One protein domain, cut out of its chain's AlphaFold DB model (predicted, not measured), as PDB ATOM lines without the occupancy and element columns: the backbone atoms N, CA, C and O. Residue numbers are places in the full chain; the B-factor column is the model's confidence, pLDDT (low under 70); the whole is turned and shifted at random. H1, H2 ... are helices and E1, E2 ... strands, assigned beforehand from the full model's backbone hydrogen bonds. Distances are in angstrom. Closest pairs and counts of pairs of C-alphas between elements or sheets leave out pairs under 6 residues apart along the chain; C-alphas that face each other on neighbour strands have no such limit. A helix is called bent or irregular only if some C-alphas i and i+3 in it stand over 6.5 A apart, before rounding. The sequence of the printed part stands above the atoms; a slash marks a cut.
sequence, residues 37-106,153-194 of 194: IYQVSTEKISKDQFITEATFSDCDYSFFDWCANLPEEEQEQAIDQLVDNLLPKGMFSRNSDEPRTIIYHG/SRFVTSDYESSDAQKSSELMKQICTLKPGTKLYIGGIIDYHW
ATOM      1  N   ILE A  37      13.951  27.385 -21.631       94.81
ATOM      2  CA  ILE A  37      13.113  26.858 -22.709       94.81
ATOM      3  C   ILE A  37      14.033  26.198 -23.733       94.81
ATOM      4  O   ILE A  37      14.924  26.854 -24.272       94.81
ATOM      5  N   TYR A  38      13.811  24.920 -24.027       96.69
ATOM      6  CA  TYR A  38      14.571  24.182 -25.035       96.69
ATOM      7  C   TYR A  38      13.719  23.948 -26.279       96.69
ATOM      8  O   TYR A  38      12.661  23.322 -26.210       96.69
ATOM      9  N   GLN A  39      14.196  24.386 -27.442       96.81
ATOM     10  CA  GLN A  39      13.629  23.945 -28.714       96.81
ATOM     11  C   GLN A  39      14.158  22.550 -29.052       96.81
ATOM     12  O   GLN A  39      15.371  22.355 -29.130       96.81
ATOM     13  N   VAL A  40      13.268  21.587 -29.273       96.50
ATOM     14  CA  VAL A  40      13.618  20.183 -29.521       96.50
ATOM     15  C   VAL A  40      12.909  19.689 -30.777       96.50
ATOM     16  O   VAL A  40      11.708  19.883 -30.941       96.50
ATOM     17  N   SER A  41      13.641  19.021 -31.668       95.25
ATOM     18  CA  SER A  41      13.076  18.416 -32.879       95.25
ATOM     19  C   SER A  41      13.730  17.075 -33.206       95.25
ATOM     20  O   SER A  41      14.886  16.831 -32.868       95.25
ATOM     21  N   THR A  42      12.999  16.198 -33.892       95.81
ATOM     22  CA  THR A  42      13.564  14.978 -34.500       95.81
ATOM     23  C   THR A  42      14.243  15.259 -35.844       95.81
ATOM     24  O   THR A  42      14.990  14.425 -36.354       95.81
ATOM     25  N   GLU A  43      14.038  16.459 -36.389       94.44
ATOM     26  CA  GLU A  43      14.677  16.961 -37.599       94.44
ATOM     27  C   GLU A  43      15.669  18.074 -37.264       94.44
ATOM     28  O   GLU A  43      15.512  18.819 -36.294       94.44
ATOM     29  N   LYS A  44      16.720  18.197 -38.075       93.88
ATOM     30  CA  LYS A  44      17.744  19.214 -37.856       93.88
ATOM     31  C   LYS A  44      17.162  20.605 -38.104       93.88
ATOM     32  O   LYS A  44      16.681  20.886 -39.194       93.88
ATOM     33  N   ILE A  45      17.281  21.474 -37.106       92.94
ATOM     34  CA  ILE A  45      16.768  22.845 -37.143       92.94
ATOM     35  C   ILE A  45      17.856  23.764 -37.708       92.94
ATOM     36  O   ILE A  45      19.014  23.696 -37.276       92.94
ATOM     37  N   SER A  46      17.518  24.613 -38.676       92.75
ATOM     38  CA  SER A  46      18.449  25.630 -39.170       92.75
ATOM     39  C   SER A  46      18.547  26.803 -38.186       92.75
ATOM     40  O   SER A  46      17.610  27.088 -37.445       92.75
ATOM     41  N   LYS A  47      19.698  27.492 -38.138       90.88
ATOM     42  CA  LYS A  47      19.930  28.572 -37.153       90.88
ATOM     43  C   LYS A  47      18.930  29.730 -37.279       90.88
ATOM     44  O   LYS A  47      18.616  30.364 -36.282       90.88
ATOM     45  N   ASP A  48      18.431  29.999 -38.481       92.56
ATOM     46  CA  ASP A  48      17.400  31.008 -38.763       92.56
ATOM     47  C   ASP A  48      16.003  30.621 -38.250       92.56
ATOM     48  O   ASP A  48      15.138  31.483 -38.135       92.56
ATOM     49  N   GLN A  49      15.795  29.348 -37.902       92.00
ATOM     50  CA  GLN A  49      14.563  28.822 -37.308       92.00
ATOM     51  C   GLN A  49      14.671  28.626 -35.790       92.00
ATOM     52  O   GLN A  49      13.784  28.027 -35.173       92.00
ATOM     53  N   PHE A  50      15.771  29.065 -35.174       94.69
ATOM     54  CA  PHE A  50      15.908  28.969 -33.729       94.69
ATOM     55  C   PHE A  50      14.906  29.897 -33.052       94.69
ATOM     56  O   PHE A  50      14.748  31.048 -33.458       94.69
ATOM     57  N   ILE A  51      14.254  29.400 -31.998       93.31
ATOM     58  CA  ILE A  51      13.504  30.286 -31.108       93.31
ATOM     59  C   ILE A  51      14.455  31.327 -30.519       93.31
ATOM     60  O   ILE A  51      15.622  31.037 -30.236       93.31
ATOM     61  N   THR A  52      13.939  32.535 -30.344       92.69
ATOM     62  CA  THR A  52      14.660  33.658 -29.742       92.69
ATOM     63  C   THR A  52      13.788  34.310 -28.680       92.69
ATOM     64  O   THR A  52      12.600  34.008 -28.578       92.69
ATOM     65  N   GLU A  53      14.333  35.246 -27.910       89.69
ATOM     66  CA  GLU A  53      13.529  36.072 -26.993       89.69
ATOM     67  C   GLU A  53      12.323  36.741 -27.686       89.69
ATOM     68  O   GLU A  53      11.241  36.815 -27.107       89.69
ATOM     69  N   ALA A  54      12.463  37.124 -28.963       88.69
ATOM     70  CA  ALA A  54      11.387  37.714 -29.762       88.69
ATOM     71  C   ALA A  54      10.261  36.720 -30.096       88.69
ATOM     72  O   ALA A  54       9.146  37.127 -30.401       88.69
ATOM     73  N   THR A  55      10.513  35.409 -30.018       87.81
ATOM     74  CA  THR A  55       9.462  34.390 -30.164       87.81
ATOM     75  C   THR A  55       8.425  34.490 -29.040       87.81
ATOM     76  O   THR A  55       7.268  34.131 -29.247       87.81
ATOM     77  N   PHE A  56       8.823  35.009 -27.874       84.81
ATOM     78  CA  PHE A  56       7.986  35.089 -26.675       84.81
ATOM     79  C   PHE A  56       7.593  36.522 -26.292       84.81
ATOM     80  O   PHE A  56       6.806  36.698 -25.368       84.81
ATOM     81  N   SER A  57       8.085  37.545 -27.001       72.19
ATOM     82  CA  SER A  57       7.823  38.955 -26.667       72.19
ATOM     83  C   SER A  57       6.368  39.382 -26.863       72.19
ATOM     84  O   SER A  57       5.900  40.279 -26.169       72.19
ATOM     85  N   ASP A  58       5.661  38.729 -27.789       63.19
ATOM     86  CA  ASP A  58       4.276  39.058 -28.156       63.19
ATOM     87  C   ASP A  58       3.253  38.107 -27.508       63.19
ATOM     88  O   ASP A  58       2.052  38.184 -27.778       63.19
ATOM     89  N   CYS A  59       3.712  37.183 -26.658       58.16
ATOM     90  CA  CYS A  59       2.835  36.249 -25.967       58.16
ATOM     91  C   CYS A  59       2.115  36.971 -24.821       58.16
ATOM     92  O   CYS A  59       2.667  37.152 -23.743       58.16
ATOM     93  N   ASP A  60       0.848  37.325 -25.039       54.50
ATOM     94  CA  ASP A  60      -0.073  37.956 -24.069       54.50
ATOM     95  C   ASP A  60      -0.389  37.065 -22.833       54.50
ATOM     96  O   ASP A  60      -1.228  37.385 -21.991       54.50
ATOM     97  N   TYR A  61       0.282  35.911 -22.710       51.91
ATOM     98  CA  TYR A  61       0.082  34.917 -21.661       51.91
ATOM     99  C   TYR A  61       1.225  34.972 -20.641       51.91
ATOM    100  O   TYR A  61       2.297  34.394 -20.804       51.91
ATOM    101  N   SER A  62       0.921  35.689 -19.564       60.84
ATOM    102  CA  SER A  62       1.720  36.152 -18.423       60.84
ATOM    103  C   SER A  62       2.441  35.099 -17.555       60.84
ATOM    104  O   SER A  62       2.475  35.257 -16.334       60.84
ATOM    105  N   PHE A  63       2.943  33.992 -18.113       71.19
ATOM    106  CA  PHE A  63       3.727  33.024 -17.330       71.19
ATOM    107  C   PHE A  63       5.207  33.416 -17.221       71.19
ATOM    108  O   PHE A  63       5.842  33.091 -16.225       71.19
ATOM    109  N   PHE A  64       5.748  34.102 -18.229       80.75
ATOM    110  CA  PHE A  64       7.140  34.541 -18.241       80.75
ATOM    111  C   PHE A  64       7.223  36.028 -17.885       80.75
ATOM    112  O   PHE A  64       6.651  36.859 -18.589       80.75
ATOM    113  N   ASP A  65       7.948  36.364 -16.817       80.94
ATOM    114  CA  ASP A  65       8.252  37.754 -16.452       80.94
ATOM    115  C   ASP A  65       9.196  38.388 -17.481       80.94
ATOM    116  O   ASP A  65       9.036  39.547 -17.869       80.94
ATOM    117  N   TRP A  66      10.194  37.620 -17.925       84.38
ATOM    118  CA  TRP A  66      11.072  37.968 -19.037       84.38
ATOM    119  C   TRP A  66      11.699  36.713 -19.648       84.38
ATOM    120  O   TRP A  66      11.849  35.689 -18.979       84.38
ATOM    121  N   CYS A  67      12.093  36.834 -20.915       89.44
ATOM    122  CA  CYS A  67      12.832  35.831 -21.678       89.44
ATOM    123  C   CYS A  67      14.060  36.497 -22.305       89.44
ATOM    124  O   CYS A  67      13.950  37.607 -22.825       89.44
ATOM    125  N   ALA A  68      15.209  35.825 -22.290       91.19
ATOM    126  CA  ALA A  68      16.414  36.271 -22.979       91.19
ATOM    127  C   ALA A  68      17.099  35.105 -23.687       91.19
ATOM    128  O   ALA A  68      17.063  33.957 -23.237       91.19
ATOM    129  N   ASN A  69      17.757  35.398 -24.806       93.38
ATOM    130  CA  ASN A  69      18.582  34.395 -25.470       93.38
ATOM    131  C   ASN A  69      19.706  33.924 -24.537       93.38
ATOM    132  O   ASN A  69      20.468  34.746 -24.029       93.38
ATOM    133  N   LEU A  70      19.851  32.607 -24.365       92.69
ATOM    134  CA  LEU A  70      20.964  32.069 -23.592       92.69
ATOM    135  C   LEU A  70      22.284  32.286 -24.368       92.69
ATOM    136  O   LEU A  70      22.346  31.923 -25.552       92.69
ATOM    137  N   PRO A  71      23.343  32.845 -23.749       91.38
ATOM    138  CA  PRO A  71      24.629  33.063 -24.411       91.38
ATOM    139  C   PRO A  71      25.218  31.773 -24.992       91.38
ATOM    140  O   PRO A  71      25.116  30.713 -24.382       91.38
ATOM    141  N   GLU A  72      25.870  31.844 -26.159       89.12
ATOM    142  CA  GLU A  72      26.426  30.658 -26.846       89.12
ATOM    143  C   GLU A  72      27.396  29.859 -25.958       89.12
ATOM    144  O   GLU A  72      27.390  28.631 -25.990       89.12
ATOM    145  N   GLU A  73      28.155  30.550 -25.106       90.25
ATOM    146  CA  GLU A  73      29.079  29.964 -24.126       90.25
ATOM    147  C   GLU A  73      28.398  29.160 -23.006       90.25
ATOM    148  O   GLU A  73      29.010  28.252 -22.450       90.25
ATOM    149  N   GLU A  74      27.124  29.431 -22.709       92.62
ATOM    150  CA  GLU A  74      26.344  28.728 -21.679       92.62
ATOM    151  C   GLU A  74      25.444  27.628 -22.267       92.62
ATOM    152  O   GLU A  74      24.983  26.733 -21.552       92.62
ATOM    153  N   GLN A  75      25.212  27.645 -23.583       93.31
ATOM    154  CA  GLN A  75      24.304  26.705 -24.244       93.31
ATOM    155  C   GLN A  75      24.772  25.252 -24.152       93.31
ATOM    156  O   GLN A  75      23.940  24.364 -23.978       93.31
ATOM    157  N   GLU A  76      26.074  24.980 -24.261       92.88
ATOM    158  CA  GLU A  76      26.580  23.607 -24.131       92.88
ATOM    159  C   GLU A  76      26.327  23.056 -22.727       92.88
ATOM    160  O   GLU A  76      25.773  21.963 -22.590       92.88
ATOM    161  N   GLN A  77      26.625  23.854 -21.698       93.38
ATOM    162  CA  GLN A  77      26.363  23.492 -20.309       93.38
ATOM    163  C   GLN A  77      24.865  23.285 -20.059       93.38
ATOM    164  O   GLN A  77      24.493  22.341 -19.367       93.38
ATOM    165  N   ALA A  78      23.992  24.115 -20.635       95.06
ATOM    166  CA  ALA A  78      22.548  23.928 -20.519       95.06
ATOM    167  C   ALA A  78      22.085  22.588 -21.117       95.06
ATOM    168  O   ALA A  78      21.232  21.916 -20.537       95.06
ATOM    169  N   ILE A  79      22.670  22.152 -22.237       96.38
ATOM    170  CA  ILE A  79      22.338  20.849 -22.830       96.38
ATOM    171  C   ILE A  79      22.894  19.696 -21.984       96.38
ATOM    172  O   ILE A  79      22.218  18.677 -21.835       96.38
ATOM    173  N   ASP A  80      24.084  19.843 -21.402       94.94
ATOM    174  CA  ASP A  80      24.619  18.851 -20.463       94.94
ATOM    175  C   ASP A  80      23.704  18.719 -19.234       94.94
ATOM    176  O   ASP A  80      23.303  17.613 -18.877       94.94
ATOM    177  N   GLN A  81      23.262  19.841 -18.651       94.50
ATOM    178  CA  GLN A  81      22.294  19.852 -17.547       94.50
ATOM    179  C   GLN A  81      20.967  19.187 -17.932       94.50
ATOM    180  O   GLN A  81      20.428  18.400 -17.151       94.50
ATOM    181  N   LEU A  82      20.461  19.461 -19.140       96.00
ATOM    182  CA  LEU A  82      19.252  18.829 -19.658       96.00
ATOM    183  C   LEU A  82      19.377  17.299 -19.646       96.00
ATOM    184  O   LEU A  82      18.472  16.620 -19.169       96.00
ATOM    185  N   VAL A  83      20.489  16.751 -20.135       96.69
ATOM    186  CA  VAL A  83      20.689  15.296 -20.237       96.69
ATOM    187  C   VAL A  83      20.985  14.655 -18.881       96.69
ATOM    188  O   VAL A  83      20.416  13.608 -18.571       96.69
ATOM    189  N   ASP A  84      21.857  15.266 -18.083       94.12
ATOM    190  CA  ASP A  84      22.402  14.633 -16.880       94.12
ATOM    191  C   ASP A  84      21.475  14.766 -15.665       94.12
ATOM    192  O   ASP A  84      21.447  13.878 -14.803       94.12
ATOM    193  N   ASN A  85      20.709  15.862 -15.596       92.19
ATOM    194  CA  ASN A  85      19.950  16.233 -14.403       92.19
ATOM    195  C   ASN A  85      18.443  16.376 -14.631       92.19
ATOM    196  O   ASN A  85      17.688  16.087 -13.704       92.19
ATOM    197  N   LEU A  86      18.000  16.814 -15.817       94.50
ATOM    198  CA  LEU A  86      16.584  17.132 -16.049       94.50
ATOM    199  C   LEU A  86      15.809  15.990 -16.721       94.50
ATOM    200  O   LEU A  86      14.679  15.690 -16.338       94.50
ATOM    201  N   LEU A  87      16.396  15.336 -17.723       96.88
ATOM    202  CA  LEU A  87      15.759  14.220 -18.413       96.88
ATOM    203  C   LEU A  87      15.875  12.912 -17.610       96.88
ATOM    204  O   LEU A  87      16.799  12.735 -16.809       96.88
ATOM    205  N   PRO A  88      14.961  11.946 -17.823       96.44
ATOM    206  CA  PRO A  88      15.029  10.660 -17.144       96.44
ATOM    207  C   PRO A  88      16.372   9.948 -17.356       96.44
ATOM    208  O   PRO A  88      16.821   9.719 -18.485       96.44
ATOM    209  N   LYS A  89      16.992   9.542 -16.245       93.81
ATOM    210  CA  LYS A  89      18.312   8.903 -16.245       93.81
ATOM    211  C   LYS A  89      18.342   7.665 -17.138       93.81
ATOM    212  O   LYS A  89      17.472   6.802 -17.055       93.81
ATOM    213  N   GLY A  90      19.385   7.567 -17.962       94.81
ATOM    214  CA  GLY A  90      19.615   6.430 -18.856       94.81
ATOM    215  C   GLY A  90      18.767   6.425 -20.130       94.81
ATOM    216  O   GLY A  90      19.015   5.590 -20.996       94.81
ATOM    217  N   MET A  91      17.811   7.349 -20.291       97.88
ATOM    218  CA  MET A  91      17.023   7.458 -21.526       97.88
ATOM    219  C   MET A  91      17.732   8.287 -22.605       97.88
ATOM    220  O   MET A  91      17.379   8.166 -23.777       97.88
ATOM    221  N   PHE A  92      18.731   9.096 -22.241       98.12
ATOM    222  CA  PHE A  92      19.400  10.026 -23.151       98.12
ATOM    223  C   PHE A  92      20.914  10.036 -22.964       98.12
ATOM    224  O   PHE A  92      21.419   9.766 -21.876       98.12
ATOM    225  N   SER A  93      21.638  10.372 -24.030       97.31
ATOM    226  CA  SER A  93      23.050  10.754 -23.962       97.31
ATOM    227  C   SER A  93      23.365  11.869 -24.950       97.31
ATOM    228  O   SER A  93      22.653  12.072 -25.935       97.31
ATOM    229  N   ARG A  94      24.490  12.548 -24.732       96.38
ATOM    230  CA  ARG A  94      25.078  13.466 -25.713       96.38
ATOM    231  C   ARG A  94      25.520  12.699 -26.964       96.38
ATOM    232  O   ARG A  94      25.936  11.541 -26.874       96.38
ATOM    233  N   ASN A  95      25.432  13.346 -28.122       95.00
ATOM    234  CA  ASN A  95      26.136  12.918 -29.326       95.00
ATOM    235  C   ASN A  95      27.544  13.540 -29.316       95.00
ATOM    236  O   ASN A  95      27.667  14.756 -29.197       95.00
ATOM    237  N   SER A  96      28.589  12.718 -29.444       89.38
ATOM    238  CA  SER A  96      29.986  13.175 -29.424       89.38
ATOM    239  C   SER A  96      30.349  14.082 -30.597       89.38
ATOM    240  O   SER A  96      31.205  14.949 -30.454       89.38
ATOM    241  N   ASP A  97      29.704  13.882 -31.745       92.12
ATOM    242  CA  ASP A  97      30.090  14.527 -33.004       92.12
ATOM    243  C   ASP A  97      29.240  15.775 -33.289       92.12
ATOM    244  O   ASP A  97      29.627  16.647 -34.065       92.12
ATOM    245  N   GLU A  98      28.061  15.861 -32.670       92.94
ATOM    246  CA  GLU A  98      27.104  16.949 -32.858       92.94
ATOM    247  C   GLU A  98      26.671  17.499 -31.482       92.94
ATOM    248  O   GLU A  98      25.696  17.004 -30.912       92.94
ATOM    249  N   PRO A  99      27.324  18.552 -30.948       88.88
ATOM    250  CA  PRO A  99      27.137  19.029 -29.569       88.88
ATOM    251  C   PRO A  99      25.763  19.654 -29.291       88.88
ATOM    252  O   PRO A  99      25.451  19.978 -28.152       88.88
ATOM    253  N   ARG A 100      24.900  19.814 -30.297       94.38
ATOM    254  CA  ARG A 100      23.487  20.210 -30.129       94.38
ATOM    255  C   ARG A 100      22.527  19.063 -30.438       94.38
ATOM    256  O   ARG A 100      21.377  19.289 -30.789       94.38
ATOM    257  N   THR A 101      23.007  17.827 -30.338       97.44
ATOM    258  CA  THR A 101      22.218  16.617 -30.569       97.44
ATOM    259  C   THR A 101      22.307  15.699 -29.358       97.44
ATOM    260  O   THR A 101      23.393  15.440 -28.833       97.44
ATOM    261  N   ILE A 102      21.164  15.171 -28.940       97.94
ATOM    262  CA  ILE A 102      21.067  14.113 -27.937       97.94
ATOM    263  C   ILE A 102      20.483  12.858 -28.589       97.94
ATOM    264  O   ILE A 102      19.754  12.935 -29.579       97.94
ATOM    265  N   ILE A 103      20.836  11.689 -28.068       98.25
ATOM    266  CA  ILE A 103      20.398  10.393 -28.589       98.25
ATOM    267  C   ILE A 103      19.456   9.772 -27.570       98.25
ATOM    268  O   ILE A 103      19.810   9.645 -26.400       98.25
ATOM    269  N   TYR A 104      18.268   9.381 -28.024       98.44
ATOM    270  CA  TYR A 104      17.302   8.648 -27.220       98.44
ATOM    271  C   TYR A 104      17.624   7.147 -27.206       98.44
ATOM    272  O   TYR A 104      17.760   6.541 -28.265       98.44
ATOM    273  N   HIS A 105      17.691   6.518 -26.033       98.19
ATOM    274  CA  HIS A 105      18.101   5.111 -25.858       98.19
ATOM    275  C   HIS A 105      16.959   4.139 -25.549       98.19
ATOM    276  O   HIS A 105      17.192   2.937 -25.434       98.19
ATOM    277  N   GLY A 106      15.717   4.614 -25.441       97.56
ATOM    278  CA  GLY A 106      14.587   3.789 -25.003       97.56
ATOM    279  C   GLY A 106      14.194   4.053 -23.549       97.56
ATOM    280  O   GLY A 106      14.457   5.122 -23.011       97.56
ATOM    281  N   SER A 153      11.714  23.684 -16.396       93.06
ATOM    282  CA  SER A 153      12.004  23.952 -17.809       93.06
ATOM    283  C   SER A 153      10.805  23.751 -18.741       93.06
ATOM    284  O   SER A 153       9.868  22.994 -18.458       93.06
ATOM    285  N   ARG A 154      10.852  24.433 -19.887       94.12
ATOM    286  CA  ARG A 154       9.829  24.363 -20.936       94.12
ATOM    287  C   ARG A 154      10.411  23.861 -22.252       94.12
ATOM    288  O   ARG A 154      11.623  23.890 -22.461       94.12
ATOM    289  N   PHE A 155       9.539  23.408 -23.144       95.25
ATOM    290  CA  PHE A 155       9.925  22.796 -24.407       95.25
ATOM    291  C   PHE A 155       9.087  23.323 -25.562       95.25
ATOM    292  O   PHE A 155       7.861  23.290 -25.515       95.25
ATOM    293  N   VAL A 156       9.762  23.755 -26.621       94.50
ATOM    294  CA  VAL A 156       9.132  24.004 -27.918       94.50
ATOM    295  C   VAL A 156       9.423  22.801 -28.797       94.50
ATOM    296  O   VAL A 156      10.584  22.519 -29.096       94.50
ATOM    297  N   THR A 157       8.378  22.087 -29.200       90.69
ATOM    298  CA  THR A 157       8.477  20.950 -30.120       90.69
ATOM    299  C   THR A 157       7.822  21.293 -31.454       90.69
ATOM    300  O   THR A 157       7.100  22.280 -31.574       90.69
ATOM    301  N   SER A 158       8.070  20.480 -32.481       78.94
ATOM    302  CA  SER A 158       7.486  20.642 -33.823       78.94
ATOM    303  C   SER A 158       5.957  20.591 -33.875       78.94
ATOM    304  O   SER A 158       5.373  20.948 -34.895       78.94
ATOM    305  N   ASP A 159       5.321  20.091 -32.816       74.69
ATOM    306  CA  ASP A 159       3.895  19.767 -32.805       74.69
ATOM    307  C   ASP A 159       3.031  20.981 -32.414       74.69
ATOM    308  O   ASP A 159       1.807  20.934 -32.544       74.69
ATOM    309  N   TYR A 160       3.670  22.071 -31.974       72.81
ATOM    310  CA  TYR A 160       3.033  23.286 -31.470       72.81
ATOM    311  C   TYR A 160       3.620  24.539 -32.121       72.81
ATOM    312  O   TYR A 160       4.703  24.522 -32.711       72.81
ATOM    313  N   GLU A 161       2.895  25.653 -32.006       75.81
ATOM    314  CA  GLU A 161       3.435  26.960 -32.370       75.81
ATOM    315  C   GLU A 161       4.651  27.288 -31.495       75.81
ATOM    316  O   GLU A 161       4.677  26.996 -30.301       75.81
ATOM    317  N   SER A 162       5.671  27.919 -32.077       75.44
ATOM    318  CA  SER A 162       6.940  28.169 -31.381       75.44
ATOM    319  C   SER A 162       6.820  29.080 -30.155       75.44
ATOM    320  O   SER A 162       7.692  29.056 -29.293       75.44
ATOM    321  N   SER A 163       5.762  29.889 -30.100       78.31
ATOM    322  CA  SER A 163       5.387  30.761 -28.983       78.31
ATOM    323  C   SER A 163       4.796  30.004 -27.789       78.31
ATOM    324  O   SER A 163       4.732  30.556 -26.693       78.31
ATOM    325  N   ASP A 164       4.379  28.750 -27.969       83.38
ATOM    326  CA  ASP A 164       3.706  27.960 -26.941       83.38
ATOM    327  C   ASP A 164       4.672  26.948 -26.301       83.38
ATOM    328  O   ASP A 164       4.751  25.773 -26.673       83.38
ATOM    329  N   ALA A 165       5.464  27.433 -25.345       89.88
ATOM    330  CA  ALA A 165       6.467  26.635 -24.647       89.88
ATOM    331  C   ALA A 165       5.819  25.683 -23.619       89.88
ATOM    332  O   ALA A 165       5.395  26.091 -22.536       89.88
ATOM    333  N   GLN A 166       5.804  24.388 -23.940       92.56
ATOM    334  CA  GLN A 166       5.111  23.344 -23.184       92.56
ATOM    335  C   GLN A 166       5.869  22.877 -21.939       92.56
ATOM    336  O   GLN A 166       7.093  22.971 -21.842       92.56
ATOM    337  N   LYS A 167       5.135  22.286 -20.993       93.69
ATOM    338  CA  LYS A 167       5.698  21.540 -19.856       93.69
ATOM    339  C   LYS A 167       6.200  20.153 -20.283       93.69
ATOM    340  O   LYS A 167       5.956  19.692 -21.399       93.69
ATOM    341  N   SER A 168       6.899  19.459 -19.383       96.31
ATOM    342  CA  SER A 168       7.578  18.200 -19.717       96.31
ATOM    343  C   SER A 168       6.654  17.049 -20.135       96.31
ATOM    344  O   SER A 168       7.122  16.123 -20.800       96.31
ATOM    345  N   SER A 169       5.355  17.085 -19.813       96.25
ATOM    346  CA  SER A 169       4.420  16.032 -20.237       96.25
ATOM    347  C   SER A 169       4.286  15.948 -21.756       96.25
ATOM    348  O   SER A 169       4.306  14.839 -22.289       96.25
ATOM    349  N   GLU A 170       4.212  17.080 -22.462       95.31
ATOM    350  CA  GLU A 170       4.092  17.098 -23.926       95.31
ATOM    351  C   GLU A 170       5.371  16.599 -24.598       95.31
ATOM    352  O   GLU A 170       5.317  15.734 -25.475       95.31
ATOM    353  N   LEU A 171       6.537  17.030 -24.102       95.81
ATOM    354  CA  LEU A 171       7.818  16.489 -24.549       95.81
ATOM    355  C   LEU A 171       7.862  14.963 -24.362       95.81
ATOM    356  O   LEU A 171       8.222  14.222 -25.277       95.81
ATOM    357  N   MET A 172       7.490  14.471 -23.177       96.81
ATOM    358  CA  MET A 172       7.551  13.042 -22.882       96.81
ATOM    359  C   MET A 172       6.540  12.228 -23.694       96.81
ATOM    360  O   MET A 172       6.860  11.100 -24.076       96.81
ATOM    361  N   LYS A 173       5.359  12.775 -24.015       95.25
ATOM    362  CA  LYS A 173       4.408  12.148 -24.948       95.25
ATOM    363  C   LYS A 173       5.046  11.958 -26.319       95.25
ATOM    364  O   LYS A 173       4.985  10.846 -26.841       95.25
ATOM    365  N   GLN A 174       5.719  12.981 -26.849       94.56
ATOM    366  CA  GLN A 174       6.438  12.887 -28.120       94.56
ATOM    367  C   GLN A 174       7.563  11.841 -28.044       94.56
ATOM    368  O   GLN A 174       7.590  10.906 -28.846       94.56
ATOM    369  N   ILE A 175       8.433  11.924 -27.028       95.56
ATOM    370  CA  ILE A 175       9.546  10.984 -26.795       95.56
ATOM    371  C   ILE A 175       9.060   9.533 -26.733       95.56
ATOM    372  O   ILE A 175       9.690   8.645 -27.303       95.56
ATOM    373  N   CYS A 176       7.931   9.274 -26.069       96.31
ATOM    374  CA  CYS A 176       7.391   7.923 -25.909       96.31
ATOM    375  C   CYS A 176       6.914   7.279 -27.222       96.31
ATOM    376  O   CYS A 176       6.618   6.082 -27.224       96.31
ATOM    377  N   THR A 177       6.837   8.035 -28.321       95.56
ATOM    378  CA  THR A 177       6.552   7.506 -29.667       95.56
ATOM    379  C   THR A 177       7.814   7.145 -30.456       95.56
ATOM    380  O   THR A 177       7.731   6.471 -31.485       95.56
ATOM    381  N   LEU A 178       8.988   7.573 -29.984       96.44
ATOM    382  CA  LEU A 178      10.249   7.435 -30.703       96.44
ATOM    383  C   LEU A 178      10.854   6.042 -30.537       96.44
ATOM    384  O   LEU A 178      10.659   5.343 -29.541       96.44
ATOM    385  N   LYS A 179      11.664   5.648 -31.521       97.69
ATOM    386  CA  LYS A 179      12.478   4.430 -31.442       97.69
ATOM    387  C   LYS A 179      13.820   4.724 -30.760       97.69
ATOM    388  O   LYS A 179      14.388   5.792 -31.005       97.69
ATOM    389  N   PRO A 180      14.380   3.780 -29.983       98.25
ATOM    390  CA  PRO A 180      15.768   3.871 -29.537       98.25
ATOM    391  C   PRO A 180      16.722   4.125 -30.715       98.25
ATOM    392  O   PRO A 180      16.542   3.568 -31.799       98.25
ATOM    393  N   GLY A 181      17.719   4.978 -30.505       97.88
ATOM    394  CA  GLY A 181      18.644   5.480 -31.520       97.88
ATOM    395  C   GLY A 181      18.181   6.754 -32.235       97.88
ATOM    396  O   GLY A 181      18.958   7.324 -32.999       97.88
ATOM    397  N   THR A 182      16.950   7.226 -31.997       98.19
ATOM    398  CA  THR A 182      16.473   8.502 -32.559       98.19
ATOM    399  C   THR A 182      17.335   9.661 -32.057       98.19
ATOM    400  O   THR A 182      17.577   9.793 -30.856       98.19
ATOM    401  N   LYS A 183      17.783  10.508 -32.988       97.88
ATOM    402  CA  LYS A 183      18.454  11.772 -32.683       97.88
ATOM    403  C   LYS A 183      17.413  12.850 -32.396       97.88
ATOM    404  O   LYS A 183      16.432  12.969 -33.125       97.88
ATOM    405  N   LEU A 184      17.667  13.638 -31.363       97.56
ATOM    406  CA  LEU A 184      16.930  14.853 -31.054       97.56
ATOM    407  C   LEU A 184      17.885  16.035 -31.178       97.56
ATOM    408  O   LEU A 184      18.940  16.065 -30.542       97.56
ATOM    409  N   TYR A 185      17.514  16.988 -32.018       97.06
ATOM    410  CA  TYR A 185      18.255  18.205 -32.290       97.06
ATOM    411  C   TYR A 185      17.737  19.319 -31.389       97.06
ATOM    412  O   TYR A 185      16.540  19.603 -31.360       97.06
ATOM    413  N   ILE A 186      18.657  19.946 -30.665       97.00
ATOM    414  CA  ILE A 186      18.382  21.090 -29.807       97.00
ATOM    415  C   ILE A 186      18.612  22.364 -30.622       97.00
ATOM    416  O   ILE A 186      19.688  22.550 -31.197       97.00
ATOM    417  N   GLY A 187      17.591  23.217 -30.690       95.62
ATOM    418  CA  GLY A 187      17.577  24.512 -31.375       95.62
ATOM    419  C   GLY A 187      17.861  25.675 -30.421       95.62
ATOM    420  O   GLY A 187      18.777  25.594 -29.601       95.62
ATOM    421  N   GLY A 188      17.117  26.773 -30.526       95.38
ATOM    422  CA  GLY A 188      17.244  27.896 -29.592       95.38
ATOM    423  C   GLY A 188      17.068  27.457 -28.130       95.38
ATOM    424  O   GLY A 188      16.283  26.551 -27.840       95.38
ATOM    425  N   ILE A 189      17.833  28.079 -27.229       96.50
ATOM    426  CA  ILE A 189      17.702  27.910 -25.777       96.50
ATOM    427  C   ILE A 189      17.517  29.302 -25.180       96.50
ATOM    428  O   ILE A 189      18.318  30.197 -25.456       96.50
ATOM    429  N   ILE A 190      16.454  29.475 -24.403       94.06
ATOM    430  CA  ILE A 190      16.046  30.759 -23.822       94.06
ATOM    431  C   ILE A 190      16.098  30.633 -22.308       94.06
ATOM    432  O   ILE A 190      15.519  29.692 -21.776       94.06
ATOM    433  N   ASP A 191      16.763  31.569 -21.641       92.94
ATOM    434  CA  ASP A 191      16.644  31.746 -20.194       92.94
ATOM    435  C   ASP A 191      15.378  32.560 -19.913       92.94
ATOM    436  O   ASP A 191      15.098  33.541 -20.611       92.94
ATOM    437  N   TYR A 192      14.590  32.147 -18.929       89.56
ATOM    438  CA  TYR A 192      13.354  32.836 -18.582       89.56
ATOM    439  C   TYR A 192      13.151  32.903 -17.074       89.56
ATOM    440  O   TYR A 192      13.535  31.990 -16.347       89.56
ATOM    441  N   HIS A 193      12.452  33.944 -16.622       86.50
ATOM    442  CA  HIS A 193      12.009  34.114 -15.237       86.50
ATOM    443  C   HIS A 193      10.485  33.969 -15.109       86.50
ATOM    444  O   HIS A 193       9.765  34.320 -16.048       86.50
ATOM    445  N   TRP A 194       9.998  33.471 -13.966       77.19
ATOM    446  CA  TRP A 194       8.567  33.303 -13.644       77.19
ATOM    447  C   TRP A 194       8.134  34.008 -12.354       77.19
ATOM    448  O   TRP A 194       9.017  34.359 -11.539       77.19
TER     449      TRP A 194
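What this domain is: This is residues 37 to 106 and 153 to 194 of the 194 residues of an uncharacterized protein of Bacteroides ovatus (UniProt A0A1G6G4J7). A strongly twisted sheet is built along one long, bent strand, E6, with E1 and then E5 to one side of it, E2 beside its last part and the E3-E4 hairpin beside its first part. Helix H2 packs across one face, H3 is on the opposite face next to edge strand E5, and little H1 sits by E2 at one end. The printed part has 112 residues, with three named helices and six named strands in the order E1 H1 E2 H2 E3 E4 E5 H3 E6. The class is mixed, helices and strands, and the sheet is branched, with E1 and E5 parallel and its other neighbour pairs antiparallel. The whole is compact and rounded, with a radius of gyration of the C-alphas of 13.5 A and spans of 38 by 29 by 26 A.

How they stand to each other: E6, residues 183 to 193, bends by 57 degrees at residue 188. On one side of it is E1, residues 37 to 41, antiparallel, with N 37 and O 190 at 2.8 A. On the other side are E4, residues 101 to 104, with N 184 and O 102 at 2.8 A, and E2, residues 66 to 69, with N 68 and O 191 at 2.8 A; both are antiparallel to E6. E3, residues 92 to 94, forms a hairpin with E4, with N 103 and O 93 at 2.8 A. E5, residues 154 to 157, is parallel to E1, with N 40 and O 156 at 2.8 A. H2, residues 72 to 86, is on the sheet at a height of 4.8 A and runs across the strands, at 89 degrees to E1 on the local plane. It lies only just over E1, with 3 of its C-alphas there; its closest C-alphas to E3 are those of Val 83 and Phe 92, 6.2 A apart. H2 is only just irregular: C-alphas 73 and 76 are 6.8 A apart. H3, residues 168 to 175, is on the opposite face at a height of 7.4 A, over none of the strands; the closest C-alphas of H3 and E5, Leu 171 and Phe 155, are 6.7 A apart. H1, residues 53 to 56, is on the sheet at a height of 6.6 A and only just over E2, with 3 C-alphas there; Glu 53 and Ala 68 have the closest C-alphas, 4.9 A apart. H2 and H3 are apart. In H3 every O i to N i+4 pair is within hydrogen-bond range, in H2 9 of 11, and H1 is too short for such a pair.

Where its parts are: E6 is 29.1 A from first to last C-alpha, from (18.454, 11.772, -32.683) to (12.009, 34.114, -15.237). H2 is 19.9 A and E1 13.2 A long, E1 beginning at C-alpha 37, (13.113, 26.858, -22.709).

The domain as a whole: The C-alphas farthest apart, Asp 60 and Ser 96, are 39.3 A apart. Residues 107 to 152 are not printed, with 21.6 A between C-alphas 106 and 153. The link E1 to H1 is long, with 11 residues. Mean pLDDT of the printed part is 90.7; residues 58 to 62 are under 70.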